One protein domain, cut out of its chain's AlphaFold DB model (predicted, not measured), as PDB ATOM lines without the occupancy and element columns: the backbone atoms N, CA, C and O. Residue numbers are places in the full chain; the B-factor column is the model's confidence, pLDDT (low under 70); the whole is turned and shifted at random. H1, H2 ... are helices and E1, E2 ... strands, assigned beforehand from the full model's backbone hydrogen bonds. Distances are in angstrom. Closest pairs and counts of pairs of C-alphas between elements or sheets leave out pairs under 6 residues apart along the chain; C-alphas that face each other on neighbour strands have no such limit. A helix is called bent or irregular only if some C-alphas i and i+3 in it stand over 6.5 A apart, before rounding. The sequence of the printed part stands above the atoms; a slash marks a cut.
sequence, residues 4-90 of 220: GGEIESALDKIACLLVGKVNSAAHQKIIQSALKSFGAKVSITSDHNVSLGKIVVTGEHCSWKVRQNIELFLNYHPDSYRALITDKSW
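What this domain is: This is residues 4 to 90 of the 220 residues of an uncharacterized protein of Flavobacteriales bacterium (UniProt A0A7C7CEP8). The long helix H3 covers one face of a twisted three-stranded sheet, E2, E4 and E3, and H1 packs on the side of H3 away from that sheet. A small two-stranded ribbon, E1 and E5, stands by the beginning of H3, with the short helices H2 and H4 near each other beyond it. The 87 printed residues hold H1 H2 E1 H3 E2 E3 E4 E5 H4 in that order, a mixed class of four named helices and five named strands; the larger sheet, order E2 E4 E3, is mixed, and the smaller is antiparallel. The whole is compact, with a radius of gyration of the C-alphas of 13.1 A and spans of 35 by 28 by 19 A.

Where its parts are: H1, residues 4 to 12, is 12.1 A long and begins at C-alpha 4 (235.516, 264.635, 250.794). H2 is residues 15 to 18 and E1 residues 20 to 23. H3, residues 24 to 38, is 21.1 A long and irregular: C-alphas 34 and 37 are 7.2 A apart. E2, residues 40 to 46, is 19.2 A long, E3, residues 56 to 61, 17.3 A, and E4, residues 70 to 76, 19.4 A. E5 is residues 82 to 85, and H4, residues 87 to 90, ends at C-alpha 90 (247.135, 257.690, 240.762).

How they stand to each other: H1 touches H3, closest at the C-alphas of Ala 10 and Ala 34, 5.3 A. H3 makes two layers with the sheet, a helix on one face, at a height of 7.4 A, over E2 and along the strands. E2 and E4 are parallel, with N 43 and O 72 at 2.8 A; E3 and E4 form an antiparallel hairpin, with N 73 and O 58 at 2.8 A. E1 and E5 have N 20 and O 85 at 2.8 A. Every O i to N i+4 pair is within hydrogen-bond range in H1, and 9 of 11 in H3; H2 and H4 are too short for one.

The domain as a whole: The C-alphas farthest apart, those of Trp 64 and Thr 86, are 37.5 A apart. The printed part has no cut, no link is long, and no printed residue is under 70 in pLDDT.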
ATOM      1  N   GLY A   4     234.880 265.770 251.466       82.75
ATOM      2  CA  GLY A   4     235.516 264.635 250.794       82.75
ATOM      3  C   GLY A   4     235.087 264.485 249.335       82.75
ATOM      4  O   GLY A   4     235.943 264.436 248.460       82.75
ATOM      5  N   GLY A   5     233.780 264.532 249.050       88.94
ATOM      6  CA  GLY A   5     233.267 264.421 247.678       88.94
ATOM      7  C   GLY A   5     233.697 265.565 246.749       88.94
ATOM      8  O   GLY A   5     233.961 265.336 245.570       88.94
ATOM      9  N   GLU A   6     233.819 266.789 247.265       94.44
ATOM     10  CA  GLU A   6     234.265 267.947 246.481       94.44
ATOM     11  C   GLU A   6     235.767 267.888 246.185       94.44
ATOM     12  O   GLU A   6     236.184 268.157 245.057       94.44
ATOM     13  N   ILE A   7     236.574 267.498 247.178       96.00
ATOM     14  CA  ILE A   7     238.024 267.298 247.033       96.00
ATOM     15  C   ILE A   7     238.288 266.197 246.010       96.00
ATOM     16  O   ILE A   7     239.068 266.376 245.077       96.00
ATOM     17  N   GLU A   8     237.593 265.074 246.152       94.44
ATOM     18  CA  GLU A   8     237.664 263.947 245.234       94.44
ATOM     19  C   GLU A   8     237.290 264.342 243.804       94.44
ATOM     20  O   GLU A   8     238.053 264.074 242.877       94.44
ATOM     21  N   SER A   9     236.187 265.076 243.628       96.25
ATOM     22  CA  SER A   9     235.776 265.607 242.325       96.25
ATOM     23  C   SER A   9     236.819 266.553 241.716       96.25
ATOM     24  O   SER A   9     237.066 266.517 240.508       96.25
ATOM     25  N   ALA A  10     237.453 267.405 242.528       97.12
ATOM     26  CA  ALA A  10     238.509 268.303 242.069       97.12
ATOM     27  C   ALA A  10     239.766 267.536 241.623       97.12
ATOM     28  O   ALA A  10     240.352 267.874 240.594       97.12
ATOM     29  N   LEU A  11     240.150 266.488 242.357       97.00
ATOM     30  CA  LEU A  11     241.269 265.615 242.003       97.00
ATOM     31  C   LEU A  11     240.970 264.795 240.738       97.00
ATOM     32  O   LEU A  11     241.830 264.676 239.868       97.00
ATOM     33  N   ASP A  12     239.752 264.284 240.571       95.44
ATOM     34  CA  ASP A  12     239.385 263.480 239.398       95.44
ATOM     35  C   ASP A  12     239.508 264.266 238.080       95.44
ATOM     36  O   ASP A  12     239.920 263.711 237.061       95.44
ATOM     37  N   LYS A  13     239.270 265.585 238.104       96.44
ATOM     38  CA  LYS A  13     239.438 266.474 236.937       96.44
ATOM     39  C   LYS A  13     240.882 266.594 236.449       96.44
ATOM     40  O   LYS A  13     241.095 266.945 235.291       96.44
ATOM     41  N   ILE A  14     241.866 266.329 237.309       95.75
ATOM     42  CA  ILE A  14     243.294 266.438 236.970       95.75
ATOM     43  C   ILE A  14     243.967 265.081 236.741       95.75
ATOM     44  O   ILE A  14     245.151 265.046 236.407       95.75
ATOM     45  N   ALA A  15     243.234 263.970 236.871       94.00
ATOM     46  CA  ALA A  15     243.776 262.617 236.761       94.00
ATOM     47  C   ALA A  15     244.568 262.399 235.460       94.00
ATOM     48  O   ALA A  15     245.722 261.974 235.489       94.00
ATOM     49  N   CYS A  16     243.984 262.766 234.314       93.25
ATOM     50  CA  CYS A  16     244.609 262.589 233.000       93.25
ATOM     51  C   CYS A  16     245.862 263.453 232.783       93.25
ATOM     52  O   CYS A  16     246.678 263.126 231.928       93.25
ATOM     53  N   LEU A  17     246.028 264.535 233.550       92.88
ATOM     54  CA  LEU A  17     247.194 265.420 233.472       92.88
ATOM     55  C   LEU A  17     248.371 264.899 234.305       92.88
ATOM     56  O   LEU A  17     249.512 265.293 234.069       92.88
ATOM     57  N   LEU A  18     248.091 264.048 235.295       90.69
ATOM     58  CA  LEU A  18     249.094 263.461 236.179       90.69
ATOM     59  C   LEU A  18     249.570 262.091 235.701       90.69
ATOM     60  O   LEU A  18     250.717 261.742 235.963       90.69
ATOM     61  N   VAL A  19     248.727 261.325 235.002       88.81
ATOM     62  CA  VAL A  19     249.113 260.016 234.459       88.81
ATOM     63  C   VAL A  19     250.213 260.179 233.405       88.81
ATOM     64  O   VAL A  19     250.093 260.937 232.447       88.81
ATOM     65  N   GLY A  20     251.301 259.434 233.587       88.81
ATOM     66  CA  GLY A  20     252.513 259.509 232.785       88.81
ATOM     67  C   GLY A  20     253.746 259.847 233.618       88.81
ATOM     68  O   GLY A  20     253.736 259.822 234.850       88.81
ATOM     69  N   LYS A  21     254.862 260.107 232.931       84.56
ATOM     70  CA  LYS A  21     256.116 260.514 233.573       84.56
ATOM     71  C   LYS A  21     256.198 262.034 233.587       84.56
ATOM     72  O   LYS A  21     256.616 262.643 232.605       84.56
ATOM     73  N   VAL A  22     255.825 262.628 234.711       86.50
ATOM     74  CA  VAL A  22     255.783 264.080 234.897       86.50
ATOM     75  C   VAL A  22     256.795 264.483 235.984       86.50
ATOM     76  O   VAL A  22     257.197 263.679 236.833       86.50
ATOM     77  N   ASN A  23     257.338 265.700 235.881       92.44
ATOM     78  CA  ASN A  23     258.304 266.216 236.854       92.44
ATOM     79  C   ASN A  23     257.592 266.818 238.079       92.44
ATOM     80  O   ASN A  23     256.418 267.184 238.011       92.44
ATOM     81  N   SER A  24     258.315 266.937 239.190       93.69
ATOM     82  CA  SER A  24     257.776 267.426 240.462       93.69
ATOM     83  C   SER A  24     257.127 268.812 240.349       93.69
ATOM     84  O   SER A  24     256.049 269.017 240.900       93.69
ATOM     85  N   ALA A  25     257.719 269.736 239.584       95.25
ATOM     86  CA  ALA A  25     257.178 271.081 239.360       95.25
ATOM     87  C   ALA A  25     255.815 271.064 238.648       95.25
ATOM     88  O   ALA A  25     254.890 271.781 239.030       95.25
ATOM     89  N   ALA A  26     255.662 270.220 237.630       95.44
ATOM     90  CA  ALA A  26     254.399 270.047 236.930       95.44
ATOM     91  C   ALA A  26     253.357 269.355 237.822       95.44
ATOM     92  O   ALA A  26     252.225 269.833 237.877       95.44
ATOM     93  N   HIS A  27     253.734 268.319 238.585       95.06
ATOM     94  CA  HIS A  27     252.847 267.719 239.589       95.06
ATOM     95  C   HIS A  27     252.330 268.766 240.580       95.06
ATOM     96  O   HIS A  27     251.123 268.866 240.789       95.06
ATOM     97  N   GLN A  28     253.225 269.588 241.139       97.31
ATOM     98  CA  GLN A  28     252.861 270.652 242.072       97.31
ATOM     99  C   GLN A  28     251.877 271.633 241.443       97.31
ATOM    100  O   GLN A  28     250.841 271.901 242.041       97.31
ATOM    101  N   LYS A  29     252.143 272.123 240.227       97.56
ATOM    102  CA  LYS A  29     251.262 273.088 239.555       97.56
ATOM    103  C   LYS A  29     249.874 272.506 239.285       97.56
ATOM    104  O   LYS A  29     248.870 273.182 239.511       97.56
ATOM    105  N   ILE A  30     249.819 271.260 238.813       97.12
ATOM    106  CA  ILE A  30     248.567 270.566 238.504       97.12
ATOM    107  C   ILE A  30     247.761 270.341 239.791       97.12
ATOM    108  O   ILE A  30     246.611 270.772 239.870       97.12
ATOM    109  N   ILE A  31     248.368 269.762 240.830       97.50
ATOM    110  CA  ILE A  31     247.699 269.493 242.113       97.50
ATOM    111  C   ILE A  31     247.299 270.803 242.808       97.50
ATOM    112  O   ILE A  31     246.174 270.926 243.289       97.50
ATOM    113  N   GLN A  32     248.158 271.825 242.791       97.62
ATOM    114  CA  GLN A  32     247.841 273.146 243.335       97.62
ATOM    115  C   GLN A  32     246.598 273.741 242.673       97.62
ATOM    116  O   GLN A  32     245.792 274.360 243.366       97.62
ATOM    117  N   SER A  33     246.427 273.567 241.358       96.94
ATOM    118  CA  SER A  33     245.258 274.091 240.645       96.94
ATOM    119  C   SER A  33     243.948 273.449 241.114       96.94
ATOM    120  O   SER A  33     242.961 274.164 241.272       96.94
ATOM    121  N   ALA A  34     243.961 272.149 241.427       97.00
ATOM    122  CA  ALA A  34     242.805 271.437 241.967       97.00
ATOM    123  C   ALA A  34     242.517 271.792 243.433       97.00
ATOM    124  O   ALA A  34     241.358 271.911 243.817       97.00
ATOM    125  N   LEU A  35     243.558 271.974 244.255       96.19
ATOM    126  CA  LEU A  35     243.391 272.100 245.708       96.19
ATOM    127  C   LEU A  35     243.321 273.548 246.225       96.19
ATOM    128  O   LEU A  35     242.988 273.782 247.389       96.19
ATOM    129  N   LYS A  36     243.574 274.543 245.363       93.81
ATOM    130  CA  LYS A  36     243.580 275.970 245.733       93.81
ATOM    131  C   LYS A  36     242.258 276.439 246.349       93.81
ATOM    132  O   LYS A  36     242.286 277.241 247.279       93.81
ATOM    133  N   SER A  37     241.115 275.953 245.856       92.94
ATOM    134  CA  SER A  37     239.784 276.338 246.358       92.94
ATOM    135  C   SER A  37     239.535 275.915 247.806       92.94
ATOM    136  O   SER A  37     238.716 276.527 248.481       92.94
ATOM    137  N   PHE A  38     240.269 274.918 248.306       92.75
ATOM    138  CA  PHE A  38     240.155 274.440 249.687       92.75
ATOM    139  C   PHE A  38     241.072 275.198 250.661       92.75
ATOM    140  O   PHE A  38     241.065 274.934 251.866       92.75
ATOM    141  N   GLY A  39     241.842 276.170 250.157       91.25
ATOM    142  CA  GLY A  39     242.798 276.947 250.941       91.25
ATOM    143  C   GLY A  39     244.144 276.250 251.146       91.25
ATOM    144  O   GLY A  39     244.922 276.711 251.976       91.25
ATOM    145  N   ALA A  40     244.427 275.179 250.399       93.94
ATOM    146  CA  ALA A  40     245.688 274.455 250.480       93.94
ATOM    147  C   ALA A  40     246.756 275.053 249.554       93.94
ATOM    148  O   ALA A  40     246.504 275.361 248.380       93.94
ATOM    149  N   LYS A  41     247.973 275.177 250.077       96.00
ATOM    150  CA  LYS A  41     249.197 275.372 249.302       96.00
ATOM    151  C   LYS A  41     249.855 274.013 249.068       96.00
ATOM    152  O   LYS A  41     249.859 273.179 249.960       96.00
ATOM    153  N   VAL A  42     250.405 273.787 247.882       97.50
ATOM    154  CA  VAL A  42     251.138 272.561 247.549       97.50
ATOM    155  C   VAL A  42     252.602 272.909 247.335       97.50
ATOM    156  O   VAL A  42     252.922 273.752 246.492       97.50
ATOM    157  N   SER A  43     253.477 272.232 248.066       97.12
ATOM    158  CA  SER A  43     254.925 272.420 248.044       97.12
ATOM    159  C   SER A  43     255.638 271.119 247.695       97.12
ATOM    160  O   SER A  43     255.088 270.028 247.831       97.12
ATOM    161  N   ILE A  44     256.866 271.234 247.192       97.12
ATOM    162  CA  ILE A  44     257.728 270.091 246.874       97.12
ATOM    163  C   ILE A  44     258.840 270.061 247.909       97.12
ATOM    164  O   ILE A  44     259.493 271.076 248.146       97.12
ATOM    165  N   THR A  45     259.075 268.889 248.474       96.56
ATOM    166  CA  THR A  45     260.133 268.617 249.449       96.56
ATOM    167  C   THR A  45     260.890 267.363 249.030       96.56
ATOM    168  O   THR A  45     260.484 266.637 248.114       96.56
ATOM    169  N   SER A  46     262.025 267.113 249.676       95.06
ATOM    170  CA  SER A  46     262.830 265.922 249.431       95.06
ATOM    171  C   SER A  46     263.136 265.186 250.729       95.06
ATOM    172  O   SER A  46     263.527 265.821 251.703       95.06
ATOM    173  N   ASP A  47     263.007 263.864 250.715       94.25
ATOM    174  CA  ASP A  47     263.248 262.989 251.862       94.25
ATOM    175  C   ASP A  47     263.922 261.688 251.391       94.25
ATOM    176  O   ASP A  47     263.421 260.991 250.506       94.25
ATOM    177  N   HIS A  48     265.076 261.360 251.981       95.31
ATOM    178  CA  HIS A  48     265.836 260.142 251.680       95.31
ATOM    179  C   HIS A  48     265.092 258.848 252.053       95.31
ATOM    180  O   HIS A  48     265.440 257.779 251.556       95.31
ATOM    181  N   ASN A  49     264.052 258.924 252.888       94.31
ATOM    182  CA  ASN A  49     263.208 257.779 253.230       94.31
ATOM    183  C   ASN A  49     262.150 257.473 252.157       94.31
ATOM    184  O   ASN A  49     261.546 256.396 252.165       94.31
ATOM    185  N   VAL A  50     261.921 258.386 251.209       93.75
ATOM    186  CA  VAL A  50     261.002 258.158 250.089       93.75
ATOM    187  C   VAL A  50     261.683 257.272 249.053       93.75
ATOM    188  O   VAL A  50     262.772 257.562 248.575       93.75
ATOM    189  N   SER A  51     261.037 256.180 248.646       93.19
ATOM    190  CA  SER A  51     261.591 255.319 247.593       93.19
ATOM    191  C   SER A  51     261.686 256.044 246.239       93.19
ATOM    192  O   SER A  51     260.816 256.838 245.881       93.19
ATOM    193  N   LEU A  52     262.703 255.710 245.437       93.00
ATOM    194  CA  LEU A  52     262.888 256.262 244.087       93.00
ATOM    195  C   LEU A  52     261.620 256.131 243.225       93.00
ATOM    196  O   LEU A  52     260.981 255.076 243.171       93.00
ATOM    197  N   GLY A  53     261.263 257.212 242.524       89.75
ATOM    198  CA  GLY A  53     260.087 257.269 241.654       89.75
ATOM    199  C   GLY A  53     258.737 257.215 242.381       89.75
ATOM    200  O   GLY A  53     257.714 257.015 241.723       89.75
ATOM    201  N   LYS A  54     258.715 257.363 243.712       91.56
ATOM    202  CA  LYS A  54     257.498 257.499 244.522       91.56
ATOM    203  C   LYS A  54     257.298 258.941 244.973       91.56
ATOM    204  O   LYS A  54     258.226 259.743 244.978       91.56
ATOM    205  N   ILE A  55     256.054 259.231 245.332       95.38
ATOM    206  CA  ILE A  55     255.630 260.481 245.952       95.38
ATOM    207  C   ILE A  55     254.989 260.084 247.275       95.38
ATOM    208  O   ILE A  55     254.146 259.186 247.281       95.38
ATOM    209  N   VAL A  56     255.394 260.725 248.366       96.19
ATOM    210  CA  VAL A  56     254.726 260.615 249.669       96.19
ATOM    211  C   VAL A  56     254.092 261.959 249.987       96.19
ATOM    212  O   VAL A  56     254.744 262.996 249.866       96.19
ATOM    213  N   VAL A  57     252.818 261.945 250.368       97.81
ATOM    214  CA  VAL A  57     252.079 263.158 250.725       97.81
ATOM    215  C   VAL A  57     252.099 263.325 252.238       97.81
ATOM    216  O   VAL A  57     251.749 262.401 252.967       97.81
ATOM    217  N   THR A  58     252.507 264.500 252.704       96.88
ATOM    218  CA  THR A  58     252.354 264.929 254.102       96.88
ATOM    219  C   THR A  58     251.682 266.298 254.144       96.88
ATOM    220  O   THR A  58     251.543 266.952 253.106       96.88
ATOM    221  N   GLY A  59     251.203 266.712 255.312       96.31
ATOM    222  CA  GLY A  59     250.474 267.962 255.487       96.31
ATOM    223  C   GLY A  59     250.863 268.661 256.777       96.31
ATOM    224  O   GLY A  59     251.432 268.045 257.675       96.31
ATOM    225  N   GLU A  60     250.593 269.959 256.818       93.50
ATOM    226  CA  GLU A  60     250.601 270.739 258.047       93.50
ATOM    227  C   GLU A  60     249.509 271.813 258.013       93.50
ATOM    228  O   GLU A  60     249.231 272.439 256.976       93.50
ATOM    229  N   HIS A  61     248.933 272.077 259.182       90.12
ATOM    230  CA  HIS A  61     248.095 273.234 259.443       90.12
ATOM    231  C   HIS A  61     248.877 274.266 260.265       90.12
ATOM    232  O   HIS A  61     249.256 274.037 261.409       90.12
ATOM    233  N   CYS A  62     249.114 275.443 259.684       84.38
ATOM    234  CA  CYS A  62     249.749 276.563 260.374       84.38
ATOM    235  C   CYS A  62     248.677 277.495 260.946       84.38
ATOM    236  O   CYS A  62     248.241 278.429 260.262       84.38
ATOM    237  N   SER A  63     248.275 277.287 262.199       77.00
ATOM    238  CA  SER A  63     247.221 278.080 262.848       77.00
ATOM    239  C   SER A  63     247.467 279.594 262.787       77.00
ATOM    240  O   SER A  63     246.530 280.342 262.544       77.00
ATOM    241  N   TRP A  64     248.718 280.057 262.870       73.00
ATOM    242  CA  TRP A  64     249.098 281.478 262.824       73.00
ATOM    243  C   TRP A  64     248.994 282.150 261.441       73.00
ATOM    244  O   TRP A  64     249.085 283.377 261.343       73.00
ATOM    245  N   LYS A  65     248.818 281.396 260.346       74.62
ATOM    246  CA  LYS A  65     248.644 281.974 259.002       74.62
ATOM    247  C   LYS A  65     247.167 282.321 258.769       74.62
ATOM    248  O   LYS A  65     246.286 281.486 258.921       74.62
ATOM    249  N   VAL A  66     246.883 283.545 258.312       70.81
ATOM    250  CA  VAL A  66     245.502 283.986 257.995       70.81
ATOM    251  C   VAL A  66     245.020 283.460 256.635       70.81
ATOM    252  O   VAL A  66     243.838 283.188 256.440       70.81
ATOM    253  N   ARG A  67     245.929 283.315 255.664       71.50
ATOM    254  CA  ARG A  67     245.652 282.782 254.320       71.50
ATOM    255  C   ARG A  67     246.574 281.603 254.050       71.50
ATOM    256  O   ARG A  67     247.723 281.641 254.476       71.50
ATOM    257  N   GLN A  68     246.085 280.609 253.305       76.12
ATOM    258  CA  GLN A  68     246.846 279.394 252.977       76.12
ATOM    259  C   GLN A  68     247.456 278.745 254.226       76.12
ATOM    260  O   GLN A  68     248.652 278.476 254.295       76.12
ATOM    261  N   ASN A  69     246.616 278.558 255.242       85.12
ATOM    262  CA  ASN A  69     247.009 277.973 256.519       85.12
ATOM    263  C   ASN A  69     247.093 276.447 256.490       85.12
ATOM    264  O   ASN A  69     247.344 275.848 257.523       85.12
ATOM    265  N   ILE A  70     246.890 275.839 255.324       93.88
ATOM    266  CA  ILE A  70     247.117 274.421 255.071       93.88
ATOM    267  C   ILE A  70     248.193 274.320 253.997       93.88
ATOM    268  O   ILE A  70     248.066 274.935 252.930       93.88
ATOM    269  N   GLU A  71     249.223 273.529 254.258       96.25
ATOM    270  CA  GLU A  71     250.277 273.217 253.301       96.25
ATOM    271  C   GLU A  71     250.382 271.697 253.133       96.25
ATOM    272  O   GLU A  71     250.409 270.951 254.103       96.25
ATOM    273  N   LEU A  72     250.377 271.234 251.883       97.75
ATOM    274  CA  LEU A  72     250.591 269.841 251.508       97.75
ATOM    275  C   LEU A  72     251.960 269.713 250.856       97.75
ATOM    276  O   LEU A  72     252.285 270.455 249.924       97.75
ATOM    277  N   PHE A  73     252.731 268.729 251.289       98.00
ATOM    278  CA  PHE A  73     254.061 268.458 250.775       98.00
ATOM    279  C   PHE A  73     254.050 267.214 249.898       98.00
ATOM    280  O   PHE A  73     253.643 266.129 250.313       98.00
ATOM    281  N   LEU A  74     254.524 267.376 248.667       97.88
ATOM    282  CA  LEU A  74     254.853 266.277 247.773       97.88
ATOM    283  C   LEU A  74     256.323 265.929 248.000       97.88
ATOM    284  O   LEU A  74     257.211 266.591 247.455       97.88
ATOM    285  N   ASN A  75     256.566 264.906 248.813       97.50
ATOM    286  CA  ASN A  75     257.905 264.450 249.161       97.50
ATOM    287  C   ASN A  75     258.421 263.492 248.082       97.50
ATOM    288  O   ASN A  75     257.781 262.481 247.773       97.50
ATOM    289  N   TYR A  76     259.589 263.807 247.529       96.56
ATOM    290  CA  TYR A  76     260.319 262.976 246.568       96.56
ATOM    291  C   TYR A  76     261.621 262.472 247.184       96.56
ATOM    292  O   TYR A  76     262.173 263.100 248.082       96.56
ATOM    293  N   HIS A  77     262.179 261.391 246.643       95.69
ATOM    294  CA  HIS A  77     263.587 261.105 246.911       95.69
ATOM    295  C   HIS A  77     264.464 262.222 246.300       95.69
ATOM    296  O   HIS A  77     264.181 262.624 245.164       95.69
ATOM    297  N   PRO A  78     265.536 262.694 246.969       94.25
ATOM    298  CA  PRO A  78     266.438 263.720 246.426       94.25
ATOM    299  C   PRO A  78     267.003 263.380 245.038       94.25
ATOM    300  O   PRO A  78     267.128 264.246 244.181       94.25
ATOM    301  N   ASP A  79     267.236 262.095 244.764       93.88
ATOM    302  CA  ASP A  79     267.723 261.628 243.456       93.88
ATOM    303  C   ASP A  79     266.600 261.359 242.429       93.88
ATOM    304  O   ASP A  79     266.828 260.756 241.377       93.88
ATOM    305  N   SER A  80     265.349 261.739 242.718       91.00
ATOM    306  CA  SER A  80     264.193 261.387 241.886       91.00
ATOM    307  C   SER A  80     263.071 262.431 241.904       91.00
ATOM    308  O   SER A  80     261.995 262.209 242.442       91.00
ATOM    309  N   TYR A  81     263.257 263.542 241.187       89.50
ATOM    310  CA  TYR A  81     262.213 264.566 240.976       89.50
ATOM    311  C   TYR A  81     261.236 264.257 239.825       89.50
ATOM    312  O   TYR A  81     260.548 265.140 239.306       89.50
ATOM    313  N   ARG A  82     261.196 263.004 239.363       89.12
ATOM    314  CA  ARG A  82     260.277 262.522 238.325       89.12
ATOM    315  C   ARG A  82     259.653 261.223 238.806       89.12
ATOM    316  O   ARG A  82     260.380 260.274 239.087       89.12
ATOM    317  N   ALA A  83     258.328 261.159 238.813       89.50
ATOM    318  CA  ALA A  83     257.600 259.935 239.123       89.50
ATOM    319  C   ALA A  83     256.789 259.499 237.902       89.50
ATOM    320  O   ALA A  83     256.244 260.329 237.174       89.50
ATOM    321  N   LEU A  84     256.745 258.188 237.661       92.25
ATOM    322  CA  LEU A  84     255.803 257.605 236.714       92.25
ATOM    323  C   LEU A  84     254.505 257.327 237.467       92.25
ATOM    324  O   LEU A  84     254.453 256.425 238.305       92.25
ATOM    325  N   ILE A  85     253.462 258.081 237.143       93.38
ATOM    326  CA  ILE A  85     252.126 257.861 237.677       93.38
ATOM    327  C   ILE A  85     251.341 257.033 236.658       93.38
ATOM    328  O   ILE A  85     251.031 257.474 235.560       93.38
ATOM    329  N   THR A  86     251.029 255.800 237.026       94.94
ATOM    330  CA  THR A  86     250.039 254.948 236.350       94.94
ATOM    331  C   THR A  86     248.652 255.186 236.942       94.94
ATOM    332  O   THR A  86     248.556 255.693 238.059       94.94
ATOM    333  N   ASP A  87     247.584 254.716 236.296       94.56
ATOM    334  CA  ASP A  87     246.225 254.776 236.869       94.56
ATOM    335  C   ASP A  87     246.147 254.150 238.267       94.56
ATOM    336  O   ASP A  87     245.451 254.634 239.158       94.56
ATOM    337  N   LYS A  88     246.904 253.070 238.491       93.62
ATOM    338  CA  LYS A  88     246.953 252.392 239.788       93.62
ATOM    339  C   LYS A  88     247.633 253.247 240.854       93.62
ATOM    340  O   LYS A  88     247.122 253.340 241.963       93.62
ATOM    341  N   SER A  89     248.780 253.852 240.545       93.75
ATOM    342  CA  SER A  89     249.462 254.734 241.502       93.75
ATOM    343  C   SER A  89     248.752 256.074 241.663       93.75
ATOM    344  O   SER A  89     248.855 256.668 242.726       93.75
ATOM    345  N   TRP A  90     248.004 256.526 240.651       95.19
ATOM    346  CA  TRP A  90     247.135 257.690 240.762       95.19
ATOM    347  C   TRP A  90     246.047 257.466 241.807       95.19
ATOM    348  O   TRP A  90     245.857 258.328 242.649       95.19
TER     349      TRP A  90